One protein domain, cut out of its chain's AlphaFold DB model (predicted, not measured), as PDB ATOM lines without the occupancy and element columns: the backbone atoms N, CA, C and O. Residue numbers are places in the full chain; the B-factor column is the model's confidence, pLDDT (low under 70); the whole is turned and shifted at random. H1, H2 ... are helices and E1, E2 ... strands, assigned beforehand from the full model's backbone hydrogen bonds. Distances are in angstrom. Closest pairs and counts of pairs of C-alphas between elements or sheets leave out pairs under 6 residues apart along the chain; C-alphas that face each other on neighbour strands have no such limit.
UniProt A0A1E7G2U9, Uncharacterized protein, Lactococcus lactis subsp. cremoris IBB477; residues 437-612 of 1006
ATOM      1  N   GLU A 437     635.549 639.527 763.896       83.88
ATOM      2  CA  GLU A 437     634.826 638.459 763.219       83.88
ATOM      3  C   GLU A 437     634.768 637.169 764.070       83.88
ATOM      4  O   GLU A 437     633.717 636.536 764.168       83.88
ATOM      5  N   THR A 438     635.849 636.820 764.784       90.44
ATOM      6  CA  THR A 438     635.865 635.703 765.753       90.44
ATOM      7  C   THR A 438     634.970 635.975 766.965       90.44
ATOM      8  O   THR A 438     634.229 635.085 767.387       90.44
ATOM      9  N   LYS A 439     635.009 637.194 767.525       91.12
ATOM     10  CA  LYS A 439     634.156 637.601 768.657       91.12
ATOM     11  C   LYS A 439     632.677 637.512 768.273       91.12
ATOM     12  O   LYS A 439     631.889 636.927 769.012       91.12
ATOM     13  N   GLN A 440     632.308 638.036 767.104       86.81
ATOM     14  CA  GLN A 440     630.933 638.000 766.610       86.81
ATOM     15  C   GLN A 440     630.465 636.586 766.276       86.81
ATOM     16  O   GLN A 440     629.355 636.230 766.656       86.81
ATOM     17  N   ALA A 441     631.296 635.750 765.647       86.94
ATOM     18  CA  ALA A 441     630.944 634.356 765.382       86.94
ATOM     19  C   ALA A 441     630.748 633.555 766.688       86.94
ATOM     20  O   ALA A 441     629.830 632.740 766.787       86.94
ATOM     21  N   ALA A 442     631.562 633.812 767.718       91.31
ATOM     22  CA  ALA A 442     631.393 633.195 769.032       91.31
ATOM     23  C   ALA A 442     630.094 633.649 769.730       91.31
ATOM     24  O   ALA A 442     629.389 632.829 770.317       91.31
ATOM     25  N   VAL A 443     629.753 634.939 769.631       89.38
ATOM     26  CA  VAL A 443     628.491 635.507 770.141       89.38
ATOM     27  C   VAL A 443     627.277 634.967 769.372       89.38
ATOM     28  O   VAL A 443     626.272 634.605 769.974       89.38
ATOM     29  N   ALA A 444     627.376 634.847 768.049       84.19
ATOM     30  CA  ALA A 444     626.354 634.241 767.202       84.19
ATOM     31  C   ALA A 444     626.051 632.797 767.624       84.19
ATOM     32  O   ALA A 444     624.889 632.418 767.755       84.19
ATOM     33  N   LEU A 445     627.102 632.011 767.879       88.38
ATOM     34  CA  LEU A 445     626.962 630.622 768.288       88.38
ATOM     35  C   LEU A 445     626.411 630.471 769.710       88.38
ATOM     36  O   LEU A 445     625.524 629.646 769.901       88.38
ATOM     37  N   ILE A 446     626.881 631.239 770.702       88.69
ATOM     38  CA  ILE A 446     626.325 631.132 772.066       88.69
ATOM     39  C   ILE A 446     624.842 631.525 772.086       88.69
ATOM     40  O   ILE A 446     624.046 630.865 772.743       88.69
ATOM     41  N   ASN A 447     624.448 632.522 771.290       86.75
ATOM     42  CA  ASN A 447     623.076 633.025 771.232       86.75
ATOM     43  C   ASN A 447     622.053 632.020 770.673       86.75
ATOM     44  O   ASN A 447     620.861 632.194 770.912       86.75
ATOM     45  N   LEU A 448     622.504 630.945 770.013       85.25
ATOM     46  CA  LEU A 448     621.672 629.791 769.643       85.25
ATOM     47  C   LEU A 448     621.295 628.897 770.841       85.25
ATOM     48  O   LEU A 448     620.339 628.131 770.750       85.25
ATOM     49  N   TYR A 449     622.038 628.974 771.948       86.00
ATOM     50  CA  TYR A 449     621.789 628.229 773.192       86.00
ATOM     51  C   TYR A 449     621.074 629.071 774.263       86.00
ATOM     52  O   TYR A 449     620.688 628.537 775.303       86.00
ATOM     53  N   GLU A 450     620.900 630.369 774.016       83.06
ATOM     54  CA  GLU A 450     620.324 631.348 774.938       83.06
ATOM     55  C   GLU A 450     618.896 631.714 774.514       83.06
ATOM     56  O   GLU A 450     618.580 631.777 773.325       83.06
ATOM     57  N   ASP A 451     618.022 632.020 775.474       81.31
ATOM     58  CA  ASP A 451     616.714 632.600 775.156       81.31
ATOM     59  C   ASP A 451     616.821 634.084 774.737       81.31
ATOM     60  O   ASP A 451     617.891 634.701 774.784       81.31
ATOM     61  N   SER A 452     615.700 634.681 774.320       76.50
ATOM     62  CA  SER A 452     615.638 636.070 773.842       76.50
ATOM     63  C   SER A 452     616.031 637.125 774.884       76.50
ATOM     64  O   SER A 452     616.386 638.239 774.506       76.50
ATOM     65  N   ASN A 453     615.951 636.805 776.177       83.25
ATOM     66  CA  ASN A 453     616.268 637.714 777.280       83.25
ATOM     67  C   ASN A 453     617.727 637.570 777.744       83.25
ATOM     68  O   ASN A 453     618.254 638.479 778.380       83.25
ATOM     69  N   ASN A 454     618.368 636.442 777.425       85.75
ATOM     70  CA  ASN A 454     619.728 636.100 777.840       85.75
ATOM     71  C   ASN A 454     620.776 636.217 776.714       85.75
ATOM     72  O   ASN A 454     621.938 635.861 776.920       85.75
ATOM     73  N   GLN A 455     620.401 636.755 775.549       85.62
ATOM     74  CA  GLN A 455     621.306 637.027 774.425       85.62
ATOM     75  C   GLN A 455     622.556 637.815 774.864       85.62
ATOM     76  O   GLN A 455     622.468 638.816 775.577       85.62
ATOM     77  N   LYS A 456     623.731 637.368 774.418       90.38
ATOM     78  CA  LYS A 456     625.039 637.970 774.703       90.38
ATOM     79  C   LYS A 456     625.477 638.917 773.586       90.38
ATOM     80  O   LYS A 456     625.024 638.810 772.445       90.38
ATOM     81  N   THR A 457     626.405 639.818 773.909       90.75
ATOM     82  CA  THR A 457     627.065 640.726 772.956       90.75
ATOM     83  C   THR A 457     628.587 640.541 772.959       90.75
ATOM     84  O   THR A 457     629.153 639.975 773.898       90.75
ATOM     85  N   THR A 458     629.285 641.063 771.941       89.88
ATOM     86  CA  THR A 458     630.765 641.105 771.918       89.88
ATOM     87  C   THR A 458     631.329 641.861 773.122       89.88
ATOM     88  O   THR A 458     632.321 641.444 773.712       89.88
ATOM     89  N   ASN A 459     630.622 642.898 773.567       92.62
ATOM     90  CA  ASN A 459     630.964 643.705 774.734       92.62
ATOM     91  C   ASN A 459     630.892 642.900 776.057       92.62
ATOM     92  O   ASN A 459     631.569 643.234 777.025       92.62
ATOM     93  N   ASP A 460     630.097 641.827 776.131       95.88
ATOM     94  CA  ASP A 460     630.025 640.967 777.327       95.88
ATOM     95  C   ASP A 460     631.150 639.929 777.362       95.88
ATOM     96  O   ASP A 460     631.703 639.650 778.429       95.88
ATOM     97  N   LEU A 461     631.548 639.421 776.192       95.88
ATOM     98  CA  LEU A 461     632.779 638.648 776.015       95.88
ATOM     99  C   LEU A 461     634.014 639.487 776.393       95.88
ATOM    100  O   LEU A 461     634.880 639.016 777.129       95.88
ATOM    101  N   GLU A 462     634.083 640.740 775.940       96.00
ATOM    102  CA  GLU A 462     635.194 641.658 776.233       96.00
ATOM    103  C   GLU A 462     635.317 641.976 777.726       96.00
ATOM    104  O   GLU A 462     636.412 641.878 778.283       96.00
ATOM    105  N   LYS A 463     634.193 642.244 778.408       96.56
ATOM    106  CA  LYS A 463     634.151 642.391 779.875       96.56
ATOM    107  C   LYS A 463     634.599 641.122 780.600       96.56
ATOM    108  O   LYS A 463     635.370 641.222 781.549       96.56
ATOM    109  N   TYR A 464     634.135 639.942 780.173       97.00
ATOM    110  CA  TYR A 464     634.521 638.667 780.792       97.00
ATOM    111  C   TYR A 464     636.030 638.405 780.682       97.00
ATOM    112  O   TYR A 464     636.653 637.938 781.634       97.00
ATOM    113  N   LEU A 465     636.621 638.722 779.529       96.00
ATOM    114  CA  LEU A 465     638.055 638.560 779.291       96.00
ATOM    115  C   LEU A 465     638.909 639.709 779.846       96.00
ATOM    116  O   LEU A 465     640.130 639.568 779.885       96.00
ATOM    117  N   ASN A 466     638.287 640.816 780.268       96.25
ATOM    118  CA  ASN A 466     638.939 642.073 780.639       96.25
ATOM    119  C   ASN A 466     639.883 642.587 779.530       96.25
ATOM    120  O   ASN A 466     641.065 642.844 779.769       96.25
ATOM    121  N   ILE A 467     639.352 642.696 778.307       93.50
ATOM    122  CA  ILE A 467     640.072 643.168 777.112       93.50
ATOM    123  C   ILE A 467     639.351 644.331 776.421       93.50
ATOM    124  O   ILE A 467     638.161 644.563 776.619       93.50
ATOM    125  N   SER A 468     640.085 645.029 775.562       91.00
ATOM    126  CA  SER A 468     639.600 646.082 774.671       91.00
ATOM    127  C   SER A 468     638.973 645.501 773.397       91.00
ATOM    128  O   SER A 468     639.303 644.394 772.956       91.00
ATOM    129  N   SER A 469     638.168 646.302 772.696       85.38
ATOM    130  CA  SER A 469     637.622 645.917 771.385       85.38
ATOM    131  C   SER A 469     638.696 645.630 770.327       85.38
ATOM    132  O   SER A 469     638.541 644.720 769.515       85.38
ATOM    133  N   ASN A 470     639.840 646.317 770.396       88.00
ATOM    134  CA  ASN A 470     640.979 646.122 769.492       88.00
ATOM    135  C   ASN A 470     641.960 645.004 769.901       88.00
ATOM    136  O   ASN A 470     642.957 644.812 769.206       88.00
ATOM    137  N   ASP A 471     641.711 644.275 770.992       90.69
ATOM    138  CA  ASP A 471     642.605 643.202 771.436       90.69
ATOM    139  C   ASP A 471     642.294 641.866 770.741       90.69
ATOM    140  O   ASP A 471     641.137 641.531 770.462       90.69
ATOM    141  N   VAL A 472     643.349 641.088 770.469       91.00
ATOM    142  CA  VAL A 472     643.258 639.742 769.878       91.00
ATOM    143  C   VAL A 472     642.650 638.776 770.893       91.00
ATOM    144  O   VAL A 472     643.114 638.707 772.033       91.00
ATOM    145  N   VAL A 473     641.671 637.969 770.476       94.62
ATOM    146  CA  VAL A 473     641.135 636.874 771.301       94.62
ATOM    147  C   VAL A 473     641.699 635.531 770.851       94.62
ATOM    148  O   VAL A 473     641.718 635.231 769.662       94.62
ATOM    149  N   SER A 474     642.161 634.701 771.782       95.25
ATOM    150  CA  SER A 474     642.569 633.320 771.489       95.25
ATOM    151  C   SER A 474     641.379 632.357 771.500       95.25
ATOM    152  O   SER A 474     640.416 632.541 772.249       95.25
ATOM    153  N   SER A 475     641.482 631.261 770.747       94.94
ATOM    154  CA  SER A 475     640.536 630.137 770.808       94.94
ATOM    155  C   SER A 475     640.333 629.629 772.242       94.94
ATOM    156  O   SER A 475     639.204 629.406 772.675       94.94
ATOM    157  N   LYS A 476     641.407 629.562 773.042       96.06
ATOM    158  CA  LYS A 476     641.359 629.224 774.476       96.06
ATOM    159  C   LYS A 476     640.513 630.194 775.312       96.06
ATOM    160  O   LYS A 476     639.807 629.744 776.210       96.06
ATOM    161  N   GLN A 477     640.554 631.497 775.031       97.31
ATOM    162  CA  GLN A 477     639.713 632.485 775.721       97.31
ATOM    163  C   GLN A 477     638.227 632.309 775.373       97.31
ATOM    164  O   GLN A 477     637.403 632.297 776.286       97.31
ATOM    165  N   ILE A 478     637.889 632.085 774.097       97.31
ATOM    166  CA  ILE A 478     636.507 631.787 773.677       97.31
ATOM    167  C   ILE A 478     636.008 630.478 774.307       97.31
ATOM    168  O   ILE A 478     634.927 630.446 774.889       97.31
ATOM    169  N   MET A 479     636.819 629.415 774.284       96.75
ATOM    170  CA  MET A 479     636.490 628.137 774.926       96.75
ATOM    171  C   MET A 479     636.261 628.277 776.439       96.75
ATOM    172  O   MET A 479     635.343 627.666 776.988       96.75
ATOM    173  N   ASN A 480     637.060 629.096 777.129       96.62
ATOM    174  CA  ASN A 480     636.848 629.387 778.548       96.62
ATOM    175  C   ASN A 480     635.541 630.159 778.785       96.62
ATOM    176  O   ASN A 480     634.817 629.828 779.723       96.62
ATOM    177  N   TRP A 481     635.202 631.122 777.922       96.88
ATOM    178  CA  TRP A 481     633.939 631.862 778.001       96.88
ATOM    179  C   TRP A 481     632.720 630.958 777.781       96.88
ATOM    180  O   TRP A 481     631.794 630.978 778.586       96.88
ATOM    181  N   PHE A 482     632.751 630.077 776.777       95.62
ATOM    182  CA  PHE A 482     631.692 629.085 776.553       95.62
ATOM    183  C   PHE A 482     631.519 628.152 777.764       95.62
ATOM    184  O   PHE A 482     630.395 627.902 778.197       95.62
ATOM    185  N   ARG A 483     632.621 627.701 778.384       94.38
ATOM    186  CA  ARG A 483     632.569 626.896 779.621       94.38
ATOM    187  C   ARG A 483     632.058 627.672 780.832       94.38
ATOM    188  O   ARG A 483     631.408 627.069 781.689       94.38
ATOM    189  N   PHE A 484     632.343 628.970 780.917       94.19
ATOM    190  CA  PHE A 484     631.807 629.860 781.947       94.19
ATOM    191  C   PHE A 484     630.293 630.052 781.790       94.19
ATOM    192  O   PHE A 484     629.571 629.956 782.778       94.19
ATOM    193  N   LEU A 485     629.807 630.194 780.554       92.19
ATOM    194  CA  LEU A 485     628.378 630.244 780.216       92.19
ATOM    195  C   LEU A 485     627.675 628.872 780.258       92.19
ATOM    196  O   LEU A 485     626.515 628.752 779.879       92.19
ATOM    197  N   GLY A 486     628.344 627.832 780.762       89.19
ATOM    198  CA  GLY A 486     627.720 626.535 781.019       89.19
ATOM    199  C   GLY A 486     627.585 625.627 779.797       89.19
ATOM    200  O   GLY A 486     626.784 624.697 779.849       89.19
ATOM    201  N   LEU A 487     628.365 625.843 778.733       91.06
ATOM    202  CA  LEU A 487     628.519 624.860 777.659       91.06
ATOM    203  C   LEU A 487     629.682 623.897 777.925       91.06
ATOM    204  O   LEU A 487     630.739 624.284 778.429       91.06
ATOM    205  N   ASP A 488     629.498 622.652 777.498       92.38
ATOM    206  CA  ASP A 488     630.542 621.645 777.350       92.38
ATOM    207  C   ASP A 488     630.655 621.255 775.863       92.38
ATOM    208  O   ASP A 488     629.691 621.326 775.100       92.38
ATOM    209  N   PHE A 489     631.856 620.889 775.425       95.69
ATOM    210  CA  PHE A 489     632.181 620.584 774.031       95.69
ATOM    211  C   PHE A 489     633.496 619.808 773.964       95.69
ATOM    212  O   PHE A 489     634.329 619.884 774.875       95.69
ATOM    213  N   ASP A 490     633.681 619.111 772.853       95.44
ATOM    214  CA  ASP A 490     634.879 618.350 772.533       95.44
ATOM    215  C   ASP A 490     635.773 619.202 771.598       95.44
ATOM    216  O   ASP A 490     635.293 620.155 770.978       95.44
ATOM    217  N   THR A 491     637.072 618.903 771.504       95.12
ATOM    218  CA  THR A 491     638.071 619.711 770.766       95.12
ATOM    219  C   THR A 491     638.917 618.856 769.831       95.12
ATOM    220  O   THR A 491     639.404 617.808 770.249       95.12
ATOM    221  N   GLN A 492     639.189 619.353 768.624       93.50
ATOM    222  CA  GLN A 492     640.182 618.808 767.697       93.50
ATOM    223  C   GLN A 492     641.155 619.898 767.260       93.50
ATOM    224  O   GLN A 492     640.722 620.904 766.710       93.50
ATOM    225  N   GLU A 493     642.451 619.699 767.484       91.38
ATOM    226  CA  GLU A 493     643.497 620.585 766.958       91.38
ATOM    227  C   GLU A 493     643.723 620.333 765.458       91.38
ATOM    228  O   GLU A 493     643.625 619.198 764.984       91.38
ATOM    229  N   GLY A 494     644.028 621.395 764.712       82.44
ATOM    230  CA  GLY A 494     644.212 621.337 763.266       82.44
ATOM    231  C   GLY A 494     642.915 621.088 762.485       82.44
ATOM    232  O   GLY A 494     641.825 621.508 762.881       82.44
ATOM    233  N   ARG A 495     643.057 620.419 761.335       81.75
ATOM    234  CA  ARG A 495     641.985 620.213 760.351       81.75
ATOM    235  C   ARG A 495     640.841 619.351 760.878       81.75
ATOM    236  O   ARG A 495     641.069 618.264 761.411       81.75
ATOM    237  N   PHE A 496     639.603 619.778 760.636       88.50
ATOM    238  CA  PHE A 496     638.412 618.973 760.912       88.50
ATOM    239  C   PHE A 496     638.103 618.023 759.742       88.50
ATOM    240  O   PHE A 496     638.039 618.448 758.592       88.50
ATOM    241  N   SER A 497     637.944 616.721 760.000       85.56
ATOM    242  CA  SER A 497     637.786 615.737 758.913       85.56
ATOM    243  C   SER A 497     636.361 615.691 758.348       85.56
ATOM    244  O   SER A 497     635.390 615.866 759.089       85.56
ATOM    245  N   LYS A 498     636.230 615.328 757.058       86.75
ATOM    246  CA  LYS A 498     634.941 615.066 756.384       86.75
ATOM    247  C   LYS A 498     634.009 614.179 757.215       86.75
ATOM    248  O   LYS A 498     632.823 614.471 757.349       86.75
ATOM    249  N   GLN A 499     634.537 613.093 757.783       87.19
ATOM    250  CA  GLN A 499     633.726 612.161 758.568       87.19
ATOM    251  C   GLN A 499     633.153 612.837 759.819       87.19
ATOM    252  O   GLN A 499     632.002 612.605 760.177       87.19
ATOM    253  N   GLN A 500     633.925 613.700 760.480       88.69
ATOM    254  CA  GLN A 500     633.483 614.388 761.691       88.69
ATOM    255  C   GLN A 500     632.481 615.503 761.382       88.69
ATOM    256  O   GLN A 500     631.454 615.581 762.056       88.69
ATOM    257  N   SER A 501     632.710 616.306 760.339       90.38
ATOM    258  CA  SER A 501     631.756 617.332 759.901       90.38
ATOM    259  C   SER A 501     630.430 616.727 759.427       90.38
ATOM    260  O   SER A 501     629.365 617.262 759.752       90.38
ATOM    261  N   MET A 502     630.465 615.574 758.746       90.81
ATOM    262  CA  MET A 502     629.271 614.780 758.431       90.81
ATOM    263  C   MET A 502     628.592 614.237 759.695       90.81
ATOM    264  O   MET A 502     627.388 614.427 759.850       90.81
ATOM    265  N   ASN A 503     629.336 613.623 760.623       92.25
ATOM    266  CA  ASN A 503     628.780 613.063 761.863       92.25
ATOM    267  C   ASN A 503     628.079 614.126 762.728       92.25
ATOM    268  O   ASN A 503     627.000 613.863 763.255       92.25
ATOM    269  N   GLN A 504     628.656 615.327 762.858       93.94
ATOM    270  CA  GLN A 504     628.018 616.439 763.575       93.94
ATOM    271  C   GLN A 504     626.729 616.878 762.872       93.94
ATOM    272  O   GLN A 504     625.662 616.905 763.483       93.94
ATOM    273  N   SER A 505     626.811 617.129 761.564       92.12
ATOM    274  CA  SER A 505     625.678 617.604 760.767       92.12
ATOM    275  C   SER A 505     624.511 616.608 760.764       92.12
ATOM    276  O   SER A 505     623.369 616.995 760.997       92.12
ATOM    277  N   ASN A 506     624.781 615.310 760.592       90.69
ATOM    278  CA  ASN A 506     623.763 614.250 760.601       90.69
ATOM    279  C   ASN A 506     623.114 614.030 761.978       90.69
ATOM    280  O   ASN A 506     622.008 613.495 762.059       90.69
ATOM    281  N   ALA A 507     623.764 614.477 763.056       91.38
ATOM    282  CA  ALA A 507     623.183 614.551 764.394       91.38
ATOM    283  C   ALA A 507     622.409 615.863 764.651       91.38
ATOM    284  O   ALA A 507     621.933 616.072 765.766       91.38
ATOM    285  N   GLY A 508     622.298 616.756 763.659       90.75
ATOM    286  CA  GLY A 508     621.716 618.093 763.803       90.75
ATOM    287  C   GLY A 508     622.564 619.032 764.660       90.75
ATOM    288  O   GLY A 508     622.018 619.961 765.249       90.75
ATOM    289  N   LYS A 509     623.873 618.779 764.775       93.50
ATOM    290  CA  LYS A 509     624.795 619.543 765.621       93.50
ATOM    291  C   LYS A 509     625.681 620.473 764.811       93.50
ATOM    292  O   LYS A 509     626.193 620.105 763.753       93.50
ATOM    293  N   LEU A 510     625.906 621.657 765.367       92.44
ATOM    294  CA  LEU A 510     626.865 622.629 764.857       92.44
ATOM    295  C   LEU A 510     628.271 622.339 765.396       92.44
ATOM    296  O   LEU A 510     628.440 621.813 766.499       92.44
ATOM    297  N   TYR A 511     629.282 622.741 764.632       94.19
ATOM    298  CA  TYR A 511     630.679 622.805 765.067       94.19
ATOM    299  C   TYR A 511     631.239 624.209 764.817       94.19
ATOM    300  O   TYR A 511     630.673 624.968 764.032       94.19
ATOM    301  N   PHE A 512     632.324 624.573 765.496       94.25
ATOM    302  CA  PHE A 512     632.956 625.886 765.360       94.25
ATOM    303  C   PHE A 512     634.456 625.740 765.156       94.25
ATOM    304  O   PHE A 512     635.166 625.257 766.040       94.25
ATOM    305  N   THR A 513     634.932 626.177 763.998       93.25
ATOM    306  CA  THR A 513     636.335 626.112 763.594       93.25
ATOM    307  C   THR A 513     636.977 627.482 763.764       93.25
ATOM    308  O   THR A 513     636.529 628.477 763.193       93.25
ATOM    309  N   PHE A 514     638.044 627.531 764.557       94.38
ATOM    310  CA  PHE A 514     638.908 628.693 764.700       94.38
ATOM    311  C   PHE A 514     639.951 628.664 763.583       94.38
ATOM    312  O   PHE A 514     640.777 627.753 763.517       94.38
ATOM    313  N   LEU A 515     639.923 629.671 762.714       92.56
ATOM    314  CA  LEU A 515     640.943 629.909 761.702       92.56
ATOM    315  C   LEU A 515     641.957 630.921 762.235       92.56
ATOM    316  O   LEU A 515     641.579 631.978 762.740       92.56
ATOM    317  N   LYS A 516     643.247 630.632 762.095       92.44
ATOM    318  CA  LYS A 516     644.347 631.517 762.489       92.44
ATOM    319  C   LYS A 516     645.072 632.009 761.251       92.44
ATOM    320  O   LYS A 516     645.386 631.207 760.373       92.44
ATOM    321  N   ALA A 517     645.344 633.307 761.179       90.88
ATOM    322  CA  ALA A 517     646.058 633.864 760.046       90.88
ATOM    323  C   ALA A 517     647.527 633.410 760.044       90.88
ATOM    324  O   ALA A 517     648.242 633.565 761.035       90.88
ATOM    325  N   THR A 518     647.991 632.889 758.911       89.81
ATOM    326  CA  THR A 518     649.421 632.746 758.595       89.81
ATOM    327  C   THR A 518     649.987 634.052 758.032       89.81
ATOM    328  O   THR A 518     651.186 634.307 758.139       89.81
ATOM    329  N   LYS A 519     649.122 634.906 757.466       88.00
ATOM    330  CA  LYS A 519     649.458 636.211 756.885       88.00
ATOM    331  C   LYS A 519     648.236 637.132 756.952       88.00
ATOM    332  O   LYS A 519     647.188 636.769 756.436       88.00
ATOM    333  N   ALA A 520     648.386 638.309 757.567       85.94
ATOM    334  CA  ALA A 520     647.274 639.209 757.916       85.94
ATOM    335  C   ALA A 520     647.528 640.707 757.597       85.94
ATOM    336  O   ALA A 520     647.548 641.538 758.512       85.94
ATOM    337  N   PRO A 521     647.762 641.109 756.331       81.88
ATOM    338  CA  PRO A 521     647.981 642.519 755.978       81.88
ATOM    339  C   PRO A 521     646.740 643.421 756.142       81.88
ATOM    340  O   PRO A 521     646.880 644.642 756.112       81.88
ATOM    341  N   ASP A 522     645.545 642.857 756.346       75.81
ATOM    342  CA  ASP A 522     644.316 643.571 756.745       75.81
ATOM    343  C   ASP A 522     644.134 643.700 758.275       75.81
ATOM    344  O   ASP A 522     643.125 644.242 758.730       75.81
ATOM    345  N   ASN A 523     645.133 643.269 759.056       84.88
ATOM    346  CA  ASN A 523     645.169 643.201 760.523       84.88
ATOM    347  C   ASN A 523     644.310 642.088 761.163       84.88
ATOM    348  O   ASN A 523     644.403 641.918 762.379       84.88
ATOM    349  N   ILE A 524     643.541 641.299 760.401       86.81
ATOM    350  CA  ILE A 524     642.688 640.225 760.943       86.81
ATOM    351  C   ILE A 524     643.558 639.013 761.309       86.81
ATOM    352  O   ILE A 524     644.085 638.324 760.441       86.81
ATOM    353  N   GLN A 525     643.738 638.745 762.604       90.44
ATOM    354  CA  GLN A 525     644.632 637.685 763.097       90.44
ATOM    355  C   GLN A 525     643.945 636.317 763.192       90.44
ATOM    356  O   GLN A 525     644.618 635.284 763.205       90.44
ATOM    357  N   ASN A 526     642.615 636.289 763.287       90.44
ATOM    358  CA  ASN A 526     641.831 635.059 763.322       90.44
ATOM    359  C   ASN A 526     640.391 635.261 762.846       90.44
ATOM    360  O   ASN A 526     639.888 636.381 762.795       90.44
ATOM    361  N   PHE A 527     639.741 634.147 762.520       88.62
ATOM    362  CA  PHE A 527     638.355 634.085 762.077       88.62
ATOM    363  C   PHE A 527     637.617 632.930 762.772       88.62
ATOM    364  O   PHE A 527     638.213 631.890 763.055       88.62
ATOM    365  N   GLY A 528     636.315 633.087 763.015       88.69
ATOM    366  CA  GLY A 528     635.438 632.014 763.494       88.69
ATOM    367  C   GLY A 528     634.488 631.539 762.396       88.69
ATOM    368  O   GLY A 528     633.820 632.364 761.776       88.69
ATOM    369  N   ALA A 529     634.418 630.227 762.169       87.81
ATOM    370  CA  ALA A 529     633.539 629.606 761.178       87.81
ATOM    371  C   ALA A 529     632.577 628.614 761.847       87.81
ATOM    372  O   ALA A 529     633.020 627.714 762.561       87.81
ATOM    373  N   ILE A 530     631.271 628.747 761.605       88.50
ATOM    374  CA  ILE A 530     630.242 627.833 762.120       88.50
ATOM    375  C   ILE A 530     629.908 626.800 761.041       88.50
ATOM    376  O   ILE A 530     629.468 627.151 759.950       88.50
ATOM    377  N   GLY A 531     630.079 625.517 761.340       89.38
ATOM    378  CA  GLY A 531     629.669 624.421 760.470       89.38
ATOM    379  C   GLY A 531     628.169 624.158 760.547       89.38
ATOM    380  O   GLY A 531     627.685 623.679 761.570       89.38
ATOM    381  N   MET A 532     627.446 624.448 759.464       86.12
ATOM    382  CA  MET A 532     625.978 624.479 759.387       86.12
ATOM    383  C   MET A 532     625.432 623.491 758.347       86.12
ATOM    384  O   MET A 532     624.575 623.821 757.522       86.12
ATOM    385  N   GLY A 533     625.934 622.257 758.385       88.50
ATOM    386  CA  GLY A 533     625.548 621.192 757.463       88.50
ATOM    387  C   GLY A 533     626.544 620.993 756.325       88.50
ATOM    388  O   GLY A 533     627.695 621.428 756.399       88.50
ATOM    389  N   TYR A 534     626.116 620.305 755.267       87.69
ATOM    390  CA  TYR A 534     626.959 619.994 754.112       87.69
ATOM    391  C   TYR A 534     626.144 619.669 752.863       87.69
ATOM    392  O   TYR A 534     624.959 619.374 752.963       87.69
ATOM    393  N   ILE A 535     626.814 619.660 751.711       80.19
ATOM    394  CA  ILE A 535     626.427 618.953 750.488       80.19
ATOM    395  C   ILE A 535     627.555 617.962 750.171       80.19
ATOM    396  O   ILE A 535     628.732 618.315 750.193       80.19
ATOM    397  N   ASN A 536     627.207 616.708 749.920       76.94
ATOM    398  CA  ASN A 536     628.107 615.607 749.590       76.94
ATOM    399  C   ASN A 536     627.522 614.922 748.357       76.94
ATOM    400  O   ASN A 536     626.355 614.545 748.381       76.94
ATOM    401  N   ASN A 537     628.278 614.793 747.278       64.81
ATOM    402  CA  ASN A 537     627.844 614.141 746.047       64.81
ATOM    403  C   ASN A 537     629.029 613.465 745.343       64.81
ATOM    404  O   ASN A 537     630.175 613.581 745.778       64.81
ATOM    405  N   SER A 538     628.736 612.788 744.235       57.06
ATOM    406  CA  SER A 538     629.693 612.183 743.294       57.06
ATOM    407  C   SER A 538     630.863 613.082 742.883       57.06
ATOM    408  O   SER A 538     631.942 612.580 742.598       57.06
ATOM    409  N   MET A 539     630.689 614.406 742.874       53.44
ATOM    410  CA  MET A 539     631.709 615.357 742.417       53.44
ATOM    411  C   MET A 539     632.487 616.018 743.562       53.44
ATOM    412  O   MET A 539     633.567 616.557 743.336       53.44
ATOM    413  N   SER A 540     631.927 616.075 744.776       68.31
ATOM    414  CA  SER A 540     632.458 616.933 745.842       68.31
ATOM    415  C   SER A 540     631.865 616.663 747.227       68.31
ATOM    416  O   SER A 540     630.708 616.273 747.376       68.31
ATOM    417  N   TYR A 541     632.642 616.987 748.260       79.69
ATOM    418  CA  TYR A 541     632.156 617.268 749.603       79.69
ATOM    419  C   TYR A 541     632.379 618.746 749.935       79.69
ATOM    420  O   TYR A 541     633.500 619.246 749.884       79.69
ATOM    421  N   SER A 542     631.309 619.438 750.311       80.31
ATOM    422  CA  SER A 542     631.321 620.855 750.659       80.31
ATOM    423  C   SER A 542     630.474 621.086 751.914       80.31
ATOM    424  O   SER A 542     629.241 621.059 751.838       80.31
ATOM    425  N   PRO A 543     631.080 621.274 753.100       84.69
ATOM    426  CA  PRO A 543     630.341 621.693 754.273       84.69
ATOM    427  C   PRO A 543     629.913 623.150 754.134       84.69
ATOM    428  O   PRO A 543     630.631 624.000 753.608       84.69
ATOM    429  N   LYS A 544     628.733 623.448 754.667       83.81
ATOM    430  CA  LYS A 544     628.189 624.801 754.716       83.81
ATOM    431  C   LYS A 544     628.833 625.530 755.891       83.81
ATOM    432  O   LYS A 544     628.294 625.530 756.995       83.81
ATOM    433  N   LEU A 545     630.018 626.094 755.668       80.31
ATOM    434  CA  LEU A 545     630.669 626.974 756.635       80.31
ATOM    435  C   LEU A 545     630.022 628.361 756.578       80.31
ATOM    436  O   LEU A 545     629.977 628.993 755.523       80.31
ATOM    437  N   SER A 546     629.536 628.832 757.721       76.69
ATOM    438  CA  SER A 546     629.063 630.195 757.903       76.69
ATOM    439  C   SER A 546     630.135 631.037 758.571       76.69
ATOM    440  O   SER A 546     630.635 630.723 759.654       76.69
ATOM    441  N   PHE A 547     630.459 632.127 757.899       66.25
ATOM    442  CA  PHE A 547     631.315 633.197 758.368       66.25
ATOM    443  C   PHE A 547     630.404 634.412 758.539       66.25
ATOM    444  O   PHE A 547     629.632 634.720 757.627       66.25
ATOM    445  N   VAL A 548     630.465 635.104 759.682       63.41
ATOM    446  CA  VAL A 548     629.677 636.335 759.875       63.41
ATOM    447  C   VAL A 548     630.014 637.302 758.739       63.41
ATOM    448  O   VAL A 548     631.192 637.574 758.497       63.41
ATOM    449  N   LYS A 549     629.003 637.777 758.000       54.22
ATOM    450  CA  LYS A 549     629.232 638.539 756.770       54.22
ATOM    451  C   LYS A 549     630.014 639.818 757.021       54.22
ATOM    452  O   LYS A 549     629.497 640.821 757.501       54.22
ATOM    453  N   TYR A 550     631.241 639.783 756.531       53.53
ATOM    454  CA  TYR A 550     632.093 640.930 756.295       53.53
ATOM    455  C   TYR A 550     632.460 640.985 754.808       53.53
ATOM    456  O   TYR A 550     632.479 639.943 754.149       53.53
ATOM    457  N   PRO A 551     632.854 642.157 754.276       49.78
ATOM    458  CA  PRO A 551     633.419 642.282 752.924       49.78
ATOM    459  C   PRO A 551     634.707 641.462 752.684       49.78
ATOM    460  O   PRO A 551     635.229 641.458 751.577       49.78
ATOM    461  N   PHE A 552     635.205 640.762 753.710       58.47
ATOM    462  CA  PHE A 552     636.410 639.935 753.703       58.47
ATOM    463  C   PHE A 552     636.160 638.626 754.476       58.47
ATOM    464  O   PHE A 552     636.910 638.282 755.384       58.47
ATOM    465  N   SER A 553     635.064 637.922 754.176       67.75
ATOM    466  CA  SER A 553     634.900 636.526 754.614       67.75
ATOM    467  C   SER A 553     635.996 635.659 753.980       67.75
ATOM    468  O   SER A 553     636.229 635.807 752.777       67.75
ATOM    469  N   PRO A 554     636.637 634.734 754.715       70.62
ATOM    470  CA  PRO A 554     637.499 633.730 754.112       70.62
ATOM    471  C   PRO A 554     636.714 632.894 753.097       70.62
ATOM    472  O   PRO A 554     635.641 632.371 753.401       70.62
ATOM    473  N   GLY A 555     637.252 632.778 751.890       74.62
ATOM    474  CA  GLY A 555     636.905 631.747 750.927       74.62
ATOM    475  C   GLY A 555     637.818 630.534 751.091       74.62
ATOM    476  O   GLY A 555     638.921 630.624 751.638       74.62
ATOM    477  N   THR A 556     637.354 629.391 750.601       75.88
ATOM    478  CA  THR A 556     638.131 628.155 750.500       75.88
ATOM    479  C   THR A 556     638.580 627.955 749.059       75.88
ATOM    480  O   THR A 556     637.800 628.151 748.127       75.88
ATOM    481  N   SER A 557     639.840 627.569 748.852       70.81
ATOM    482  CA  SER A 557     640.366 627.324 747.505       70.81
ATOM    483  C   SER A 557     641.264 626.095 747.447       70.81
ATOM    484  O   SER A 557     642.171 625.927 748.267       70.81
ATOM    485  N   TRP A 558     641.051 625.283 746.414       70.12
ATOM    486  CA  TRP A 558     642.024 624.307 745.939       70.12
ATOM    487  C   TRP A 558     643.015 625.014 745.010       70.12
ATOM    488  O   TRP A 558     642.618 625.740 744.100       70.12
ATOM    489  N   VAL A 559     644.300 624.807 745.254       62.84
ATOM    490  CA  VAL A 559     645.416 625.271 744.436       62.84
ATOM    491  C   VAL A 559     645.954 624.058 743.678       62.84
ATOM    492  O   VAL A 559     646.135 622.982 744.252       62.84
ATOM    493  N   HIS A 560     646.205 624.212 742.380       56.44
ATOM    494  CA  HIS A 560     646.896 623.184 741.607       56.44
ATOM    495  C   HIS A 560     648.341 623.076 742.107       56.44
ATOM    496  O   HIS A 560     649.063 624.079 742.152       56.44
ATOM    497  N   ARG A 561     648.762 621.886 742.545       57.66
ATOM    498  CA  ARG A 561     650.087 621.725 743.156       57.66
ATOM    499  C   ARG A 561     651.131 621.620 742.034       57.66
ATOM    500  O   ARG A 561     650.968 620.758 741.177       57.66
ATOM    501  N   PRO A 562     652.240 622.393 742.048       44.72
ATOM    502  CA  PRO A 562     653.226 622.414 740.952       44.72
ATOM    503  C   PRO A 562     653.860 621.063 740.576       44.72
ATOM    504  O   PRO A 562     654.493 620.955 739.532       44.72
ATOM    505  N   ASN A 563     653.699 620.044 741.426       50.59
ATOM    506  CA  ASN A 563     654.236 618.698 741.242       50.59
ATOM    507  C   ASN A 563     653.162 617.677 740.796       50.59
ATOM    508  O   ASN A 563     653.451 616.485 740.732       50.59
ATOM    509  N   GLU A 564     651.924 618.098 740.506       56.75
ATOM    510  CA  GLU A 564     650.852 617.246 739.958       56.75
ATOM    511  C   GLU A 564     651.064 616.979 738.453       56.75
ATOM    512  O   GLU A 564     650.203 617.256 737.622       56.75
ATOM    513  N   THR A 565     652.212 616.403 738.092       44.59
ATOM    514  CA  THR A 565     652.500 615.976 736.716       44.59
ATOM    515  C   THR A 565     651.560 614.840 736.298       44.59
ATOM    516  O   THR A 565     651.470 613.816 736.984       44.59
ATOM    517  N   GLY A 566     650.859 615.024 735.183       52.06
ATOM    518  CA  GLY A 566     649.898 614.086 734.597       52.06
ATOM    519  C   GLY A 566     648.994 614.807 733.595       52.06
ATOM    520  O   GLY A 566     648.961 616.040 733.587       52.06
ATOM    521  N   ASP A 567     648.271 614.056 732.765       52.19
ATOM    522  CA  ASP A 567     647.346 614.630 731.782       52.19
ATOM    523  C   ASP A 567     646.184 615.408 732.443       52.19
ATOM    524  O   ASP A 567     645.931 615.314 733.651       52.19
ATOM    525  N   GLN A 568     645.450 616.196 731.650       43.66
ATOM    526  CA  GLN A 568     644.324 616.993 732.158       43.66
ATOM    527  C   GLN A 568     643.210 616.140 732.786       43.66
ATOM    528  O   GLN A 568     642.552 616.597 733.720       43.66
ATOM    529  N   LYS A 569     643.003 614.904 732.320       46.03
ATOM    530  CA  LYS A 569     641.972 613.992 732.831       46.03
ATOM    531  C   LYS A 569     642.331 613.511 734.240       46.03
ATOM    532  O   LYS A 569     641.498 613.544 735.141       46.03
ATOM    533  N   THR A 570     643.600 613.186 734.450       54.00
ATOM    534  CA  THR A 570     644.221 612.815 735.721       54.00
ATOM    535  C   THR A 570     644.257 613.998 736.690       54.00
ATOM    536  O   THR A 570     644.029 613.825 737.885       54.00
ATOM    537  N   GLN A 571     644.514 615.219 736.207       55.75
ATOM    538  CA  GLN A 571     644.428 616.432 737.029       55.75
ATOM    539  C   GLN A 571     642.985 616.718 737.472       55.75
ATOM    540  O   GLN A 571     642.759 617.028 738.640       55.75
ATOM    541  N   LEU A 572     642.000 616.553 736.582       54.56
ATOM    542  CA  LEU A 572     640.576 616.673 736.915       54.56
ATOM    543  C   LEU A 572     640.114 615.576 737.888       54.56
ATOM    544  O   LEU A 572     639.365 615.881 738.816       54.56
ATOM    545  N   ALA A 573     640.594 614.338 737.740       57.62
ATOM    546  CA  ALA A 573     640.340 613.247 738.684       57.62
ATOM    547  C   ALA A 573     640.926 613.557 740.074       57.62
ATOM    548  O   ALA A 573     640.192 613.571 741.060       57.62
ATOM    549  N   LYS A 574     642.208 613.944 740.148       62.47
ATOM    550  CA  LYS A 574     642.864 614.385 741.393       62.47
ATOM    551  C   LYS A 574     642.129 615.565 742.037       62.47
ATOM    552  O   LYS A 574     641.921 615.565 743.247       62.47
ATOM    553  N   LEU A 575     641.692 616.553 741.254       63.56
ATOM    554  CA  LEU A 575     640.896 617.672 741.760       63.56
ATOM    555  C   LEU A 575     639.534 617.197 742.296       63.56
ATOM    556  O   LEU A 575     639.128 617.633 743.371       63.56
ATOM    557  N   SER A 576     638.862 616.273 741.603       60.84
ATOM    558  CA  SER A 576     637.612 615.641 742.049       60.84
ATOM    559  C   SER A 576     637.786 614.909 743.383       60.84
ATOM    560  O   SER A 576     637.035 615.157 744.323       60.84
ATOM    561  N   ASP A 577     638.841 614.113 743.547       65.88
ATOM    562  CA  ASP A 577     639.141 613.419 744.806       65.88
ATOM    563  C   ASP A 577     639.487 614.373 745.956       65.88
ATOM    564  O   ASP A 577     639.096 614.158 747.110       65.88
ATOM    565  N   ARG A 578     640.149 615.490 745.655       69.31
ATOM    566  CA  ARG A 578     640.412 616.563 746.625       69.31
ATOM    567  C   ARG A 578     639.142 617.320 747.021       69.31
ATOM    568  O   ARG A 578     638.972 617.664 748.193       69.31
ATOM    569  N   MET A 579     638.206 617.504 746.088       68.12
ATOM    570  CA  MET A 579     636.856 617.983 746.393       68.12
ATOM    571  C   MET A 579     636.076 616.952 747.223       68.12
ATOM    572  O   MET A 579     635.425 617.328 748.194       68.12
ATOM    573  N   LYS A 580     636.161 615.649 746.919       68.81
ATOM    574  CA  LYS A 580     635.500 614.557 747.663       68.81
ATOM    575  C   LYS A 580     636.023 614.382 749.092       68.81
ATOM    576  O   LYS A 580     635.250 613.945 749.948       68.81
ATOM    577  N   SER A 581     637.294 614.687 749.354       69.06
ATOM    578  CA  SER A 581     637.990 614.407 750.626       69.06
ATOM    579  C   SER A 581     638.013 615.560 751.639       69.06
ATOM    580  O   SER A 581     638.433 615.335 752.773       69.06
ATOM    581  N   TYR A 582     637.497 616.746 751.282       75.12
ATOM    582  CA  TYR A 582     637.545 617.971 752.102       75.12
ATOM    583  C   TYR A 582     638.963 618.574 752.269       75.12
ATOM    584  O   TYR A 582     639.291 619.137 753.312       75.12
ATOM    585  N   ASP A 583     639.819 618.471 751.243       71.69
ATOM    586  CA  ASP A 583     641.214 618.953 751.282       71.69
ATOM    587  C   ASP A 583     641.437 620.267 750.497       71.69
ATOM    588  O   ASP A 583     641.968 620.272 749.378       71.69
ATOM    589  N   TYR A 584     641.045 621.402 751.091       75.81
ATOM    590  CA  TYR A 584     641.454 622.736 750.616       75.81
ATOM    591  C   TYR A 584     642.939 622.992 750.923       75.81
ATOM    592  O   TYR A 584     643.380 622.704 752.036       75.81
ATOM    593  N   ASP A 585     643.700 623.624 750.020       71.06
ATOM    594  CA  ASP A 585     645.087 624.021 750.345       71.06
ATOM    595  C   ASP A 585     645.146 625.307 751.177       71.06
ATOM    596  O   ASP A 585     646.089 625.503 751.941       71.06
ATOM    597  N   ALA A 586     644.157 626.196 751.025       74.44
ATOM    598  CA  ALA A 586     644.135 627.485 751.707       74.44
ATOM    599  C   ALA A 586     642.717 627.961 752.040       74.44
ATOM    600  O   ALA A 586     641.782 627.812 751.247       74.44
ATOM    601  N   PHE A 587     642.610 628.633 753.186       85.50
ATOM    602  CA  PHE A 587     641.559 629.601 753.479       85.50
ATOM    603  C   PHE A 587     642.146 630.996 753.244       85.50
ATOM    604  O   PHE A 587     643.222 631.297 753.763       85.50
ATOM    605  N   ASN A 588     641.489 631.850 752.462       84.06
ATOM    606  CA  ASN A 588     641.993 633.196 752.176       84.06
ATOM    607  C   ASN A 588     640.880 634.235 752.027       84.06
ATOM    608  O   ASN A 588     639.772 633.916 751.610       84.06
ATOM    609  N   THR A 589     641.172 635.486 752.377       77.88
ATOM    610  CA  THR A 589     640.324 636.635 752.027       77.88
ATOM    611  C   THR A 589     640.817 637.245 750.722       77.88
ATOM    612  O   THR A 589     642.024 637.285 750.491       77.88
ATOM    613  N   SER A 590     639.912 637.766 749.893       70.75
ATOM    614  CA  SER A 590     640.260 638.440 748.633       70.75
ATOM    615  C   SER A 590     639.914 639.928 748.657       70.75
ATOM    616  O   SER A 590     639.042 640.360 749.410       70.75
ATOM    617  N   ASP A 591     640.600 640.719 747.830       61.12
ATOM    618  CA  ASP A 591     640.240 642.113 747.562       61.12
ATOM    619  C   ASP A 591     639.157 642.251 746.477       61.12
ATOM    620  O   ASP A 591     638.674 641.274 745.904       61.12
ATOM    621  N   GLU A 592     638.777 643.496 746.185       50.19
ATOM    622  CA  GLU A 592     637.795 643.871 745.154       50.19
ATOM    623  C   GLU A 592     638.167 643.403 743.731       50.19
ATOM    624  O   GLU A 592     637.324 643.441 742.837       50.19
ATOM    625  N   LEU A 593     639.419 642.985 743.507       48.12
ATOM    626  CA  LEU A 593     639.931 642.445 742.246       48.12
ATOM    627  C   LEU A 593     640.116 640.916 742.304       48.12
ATOM    628  O   LEU A 593     640.689 640.332 741.386       48.12
ATOM    629  N   GLY A 594     639.651 640.263 743.375       56.03
ATOM    630  CA  GLY A 594     639.770 638.822 743.589       56.03
ATOM    631  C   GLY A 594     641.151 638.360 744.062       56.03
ATOM    632  O   GLY A 594     641.390 637.155 744.134       56.03
ATOM    633  N   LYS A 595     642.072 639.275 744.394       66.81
ATOM    634  CA  LYS A 595     643.438 638.922 744.799       66.81
ATOM    635  C   LYS A 595     643.495 638.549 746.289       66.81
ATOM    636  O   LYS A 595     643.022 639.345 747.101       66.81
ATOM    637  N   PRO A 596     644.150 637.435 746.675       69.38
ATOM    638  CA  PRO A 596     644.339 637.080 748.080       69.38
ATOM    639  C   PRO A 596     645.044 638.179 748.893       69.38
ATOM    640  O   PRO A 596     646.124 638.656 748.521       69.38
ATOM    641  N   ILE A 597     644.431 638.560 750.013       78.56
ATOM    642  CA  ILE A 597     644.925 639.520 751.005       78.56
ATOM    643  C   ILE A 597     645.573 638.756 752.162       78.56
ATOM    644  O   ILE A 597     646.793 638.823 752.341       78.56
ATOM    645  N   SER A 598     644.751 638.029 752.923       85.25
ATOM    646  CA  SER A 598     645.141 637.301 754.130       85.25
ATOM    647  C   SER A 598     644.933 635.803 753.939       85.25
ATOM    648  O   SER A 598     644.006 635.379 753.253       85.25
ATOM    649  N   GLU A 599     645.808 635.009 754.546       89.38
ATOM    650  CA  GLU A 599     645.846 633.547 754.449       89.38
ATOM    651  C   GLU A 599     645.684 632.955 755.851       89.38
ATOM    652  O   GLU A 599     646.226 633.499 756.817       89.38
ATOM    653  N   TYR A 600     644.935 631.857 755.965       89.81
ATOM    654  CA  TYR A 600     644.548 631.250 757.236       89.81
ATOM    655  C   TYR A 600     644.671 629.723 757.209       89.81
ATOM    656  O   TYR A 600     644.564 629.084 756.160       89.81
ATOM    657  N   GLN A 601     644.833 629.139 758.395       90.00
ATOM    658  CA  GLN A 601     644.804 627.697 758.648       90.00
ATOM    659  C   GLN A 601     643.862 627.368 759.814       90.00
ATOM    660  O   GLN A 601     643.638 628.199 760.694       90.00
ATOM    661  N   GLU A 602     643.319 626.152 759.829       90.44
ATOM    662  CA  GLU A 602     642.516 625.622 760.936       90.44
ATOM    663  C   GLU A 602     643.407 625.442 762.182       90.44
ATOM    664  O   GLU A 602     644.350 624.654 762.160       90.44
ATOM    665  N   GLU A 603     643.140 626.185 763.263       92.81
ATOM    666  CA  GLU A 603     643.866 626.060 764.541       92.81
ATOM    667  C   GLU A 603     643.247 624.960 765.407       92.81
ATOM    668  O   GLU A 603     643.933 624.046 765.863       92.81
ATOM    669  N   VAL A 604     641.939 625.057 765.647       94.81
ATOM    670  CA  VAL A 604     641.178 624.115 766.473       94.81
ATOM    671  C   VAL A 604     639.704 624.171 766.078       94.81
ATOM    672  O   VAL A 604     639.179 625.238 765.766       94.81
ATOM    673  N   THR A 605     639.016 623.035 766.112       95.50
ATOM    674  CA  THR A 605     637.559 622.947 765.971       95.50
ATOM    675  C   THR A 605     636.941 622.420 767.258       95.50
ATOM    676  O   THR A 605     637.376 621.392 767.780       95.50
ATOM    677  N   ILE A 606     635.910 623.102 767.760       96.38
ATOM    678  CA  ILE A 606     635.043 622.581 768.822       96.38
ATOM    679  C   ILE A 606     633.780 621.961 768.225       96.38
ATOM    680  O   ILE A 606     633.196 622.488 767.278       96.38
ATOM    681  N   TYR A 607     633.362 620.828 768.777       95.56
ATOM    682  CA  TYR A 607     632.228 620.042 768.291       95.56
ATOM    683  C   TYR A 607     631.506 619.350 769.458       95.56
ATOM    684  O   TYR A 607     631.924 619.468 770.610       95.56
ATOM    685  N   ASN A 608     630.384 618.667 769.193       93.56
ATOM    686  CA  ASN A 608     629.502 618.094 770.222       93.56
ATOM    687  C   ASN A 608     629.058 619.120 771.290       93.56
ATOM    688  O   ASN A 608     628.848 618.765 772.454       93.56
ATOM    689  N   ILE A 609     628.926 620.385 770.887       93.00
ATOM    690  CA  ILE A 609     628.617 621.525 771.755       93.00
ATOM    691  C   ILE A 609     627.234 621.325 772.390       93.00
ATOM    692  O   ILE A 609     626.288 620.992 771.689       93.00
ATOM    693  N   ARG A 610     627.129 621.451 773.716       91.31
ATOM    694  CA  ARG A 610     625.929 621.116 774.508       91.31
ATOM    695  C   ARG A 610     625.911 621.872 775.836       91.31
ATOM    696  O   ARG A 610     626.959 622.306 776.310       91.31
ATOM    697  N   SER A 611     624.754 621.994 776.475       87.50
ATOM    698  CA  SER A 611     624.648 622.497 777.850       87.50
ATOM    699  C   SER A 611     625.259 621.509 778.852       87.50
ATOM    700  O   SER A 611     625.119 620.291 778.722       87.50
ATOM    701  N   ARG A 612     625.923 622.035 779.886       82.31
ATOM    702  CA  ARG A 612     626.574 621.248 780.938       82.31
ATOM    703  C   ARG A 612     625.573 620.380 781.697       82.31
ATOM    704  O   ARG A 612     624.556 620.868 782.181       82.31
TER     705      ARG A 612
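What this domain is: This is residues 437 to 612 of the 1006 residues of an uncharacterized protein of Lactococcus lactis subsp. cremoris IBB477 (UniProt A0A1E7G2U9). A strongly twisted antiparallel sheet, built along the long strand E7, makes the body of this model, with three helices, H1, H2 and H3, clustered at one end and H5 at the other end, only grazing the sheet. H4 stands beside the strands. The printed part has 176 residues, with five named helices and seven named strands in the order H1 H2 H3 E1 H4 E2 E3 E4 E5 H5 E6 E7, in the mixed class. It is compact, with a radius of gyration of the C-alphas of 17.5 A, and elongated, spanning 58 by 38 by 25 A.

How they stand to each other: Start at H1, residues 437 to 447, which touches H2, residues 458 to 465, about perpendicular at 87 degrees; their closest C-alphas, Lys 439 and Thr 458, are 5.9 A apart. H2 touches H3, residues 475 to 484, at 89 degrees, closest at C-alphas 461 and 481, 7.2 A. Go on to E1, residues 487 to 493, antiparallel to E7, residues 596 to 611, with N 490 and O 607 2.9 A apart. E2, residues 511 to 519, E3, residues 526 to 537, and E4, residues 540 to 546, form a meander, each strand the antiparallel neighbour of the one before; look at N 513 and O 529, 2.8 A, and N 532 and O 544, 2.8 A. H1 is on this branched sheet, with C-alphas 438 and 528 closest to E3 at 4.3 A, and H3 is on it at a height of 7.7 A. H4, residues 498 to 506, stands at the sheet's level, at 1.6 A. E5, residues 555 to 557, pairs with E6, residues 586 to 590, by N 555 and O 588, 2.8 A. E1 and E6 lie on one side of E7 and E2 on the other side; find N 514 and O 604, 2.8 A, and N 600 and O 587, 2.8 A. H5, residues 568 to 581, only grazes the sheet with residues 575 to 581. In H1 to H5 every O i to N i+4 pair is within hydrogen-bond range.

Where its parts are: Find C-alpha 437 at (634.826, 638.459, 763.219), where H1 begins. H5 covers 19.7 A and E3 30.5 A, bending by 67 degrees at residue 532. E7 runs 38.6 A to C-alpha 611 at (624.648, 622.497, 777.850), bending by 60 degrees at residue 608.

The domain as a whole: The farthest C-alphas, Asn 453 and Asp 567, are 59.7 A apart. The printed part has no cut and no long link. Mean pLDDT of the printed part is 81.3; residues 537 to 540, 547 to 553, 559 to 581 and 591 to 596 are under 70.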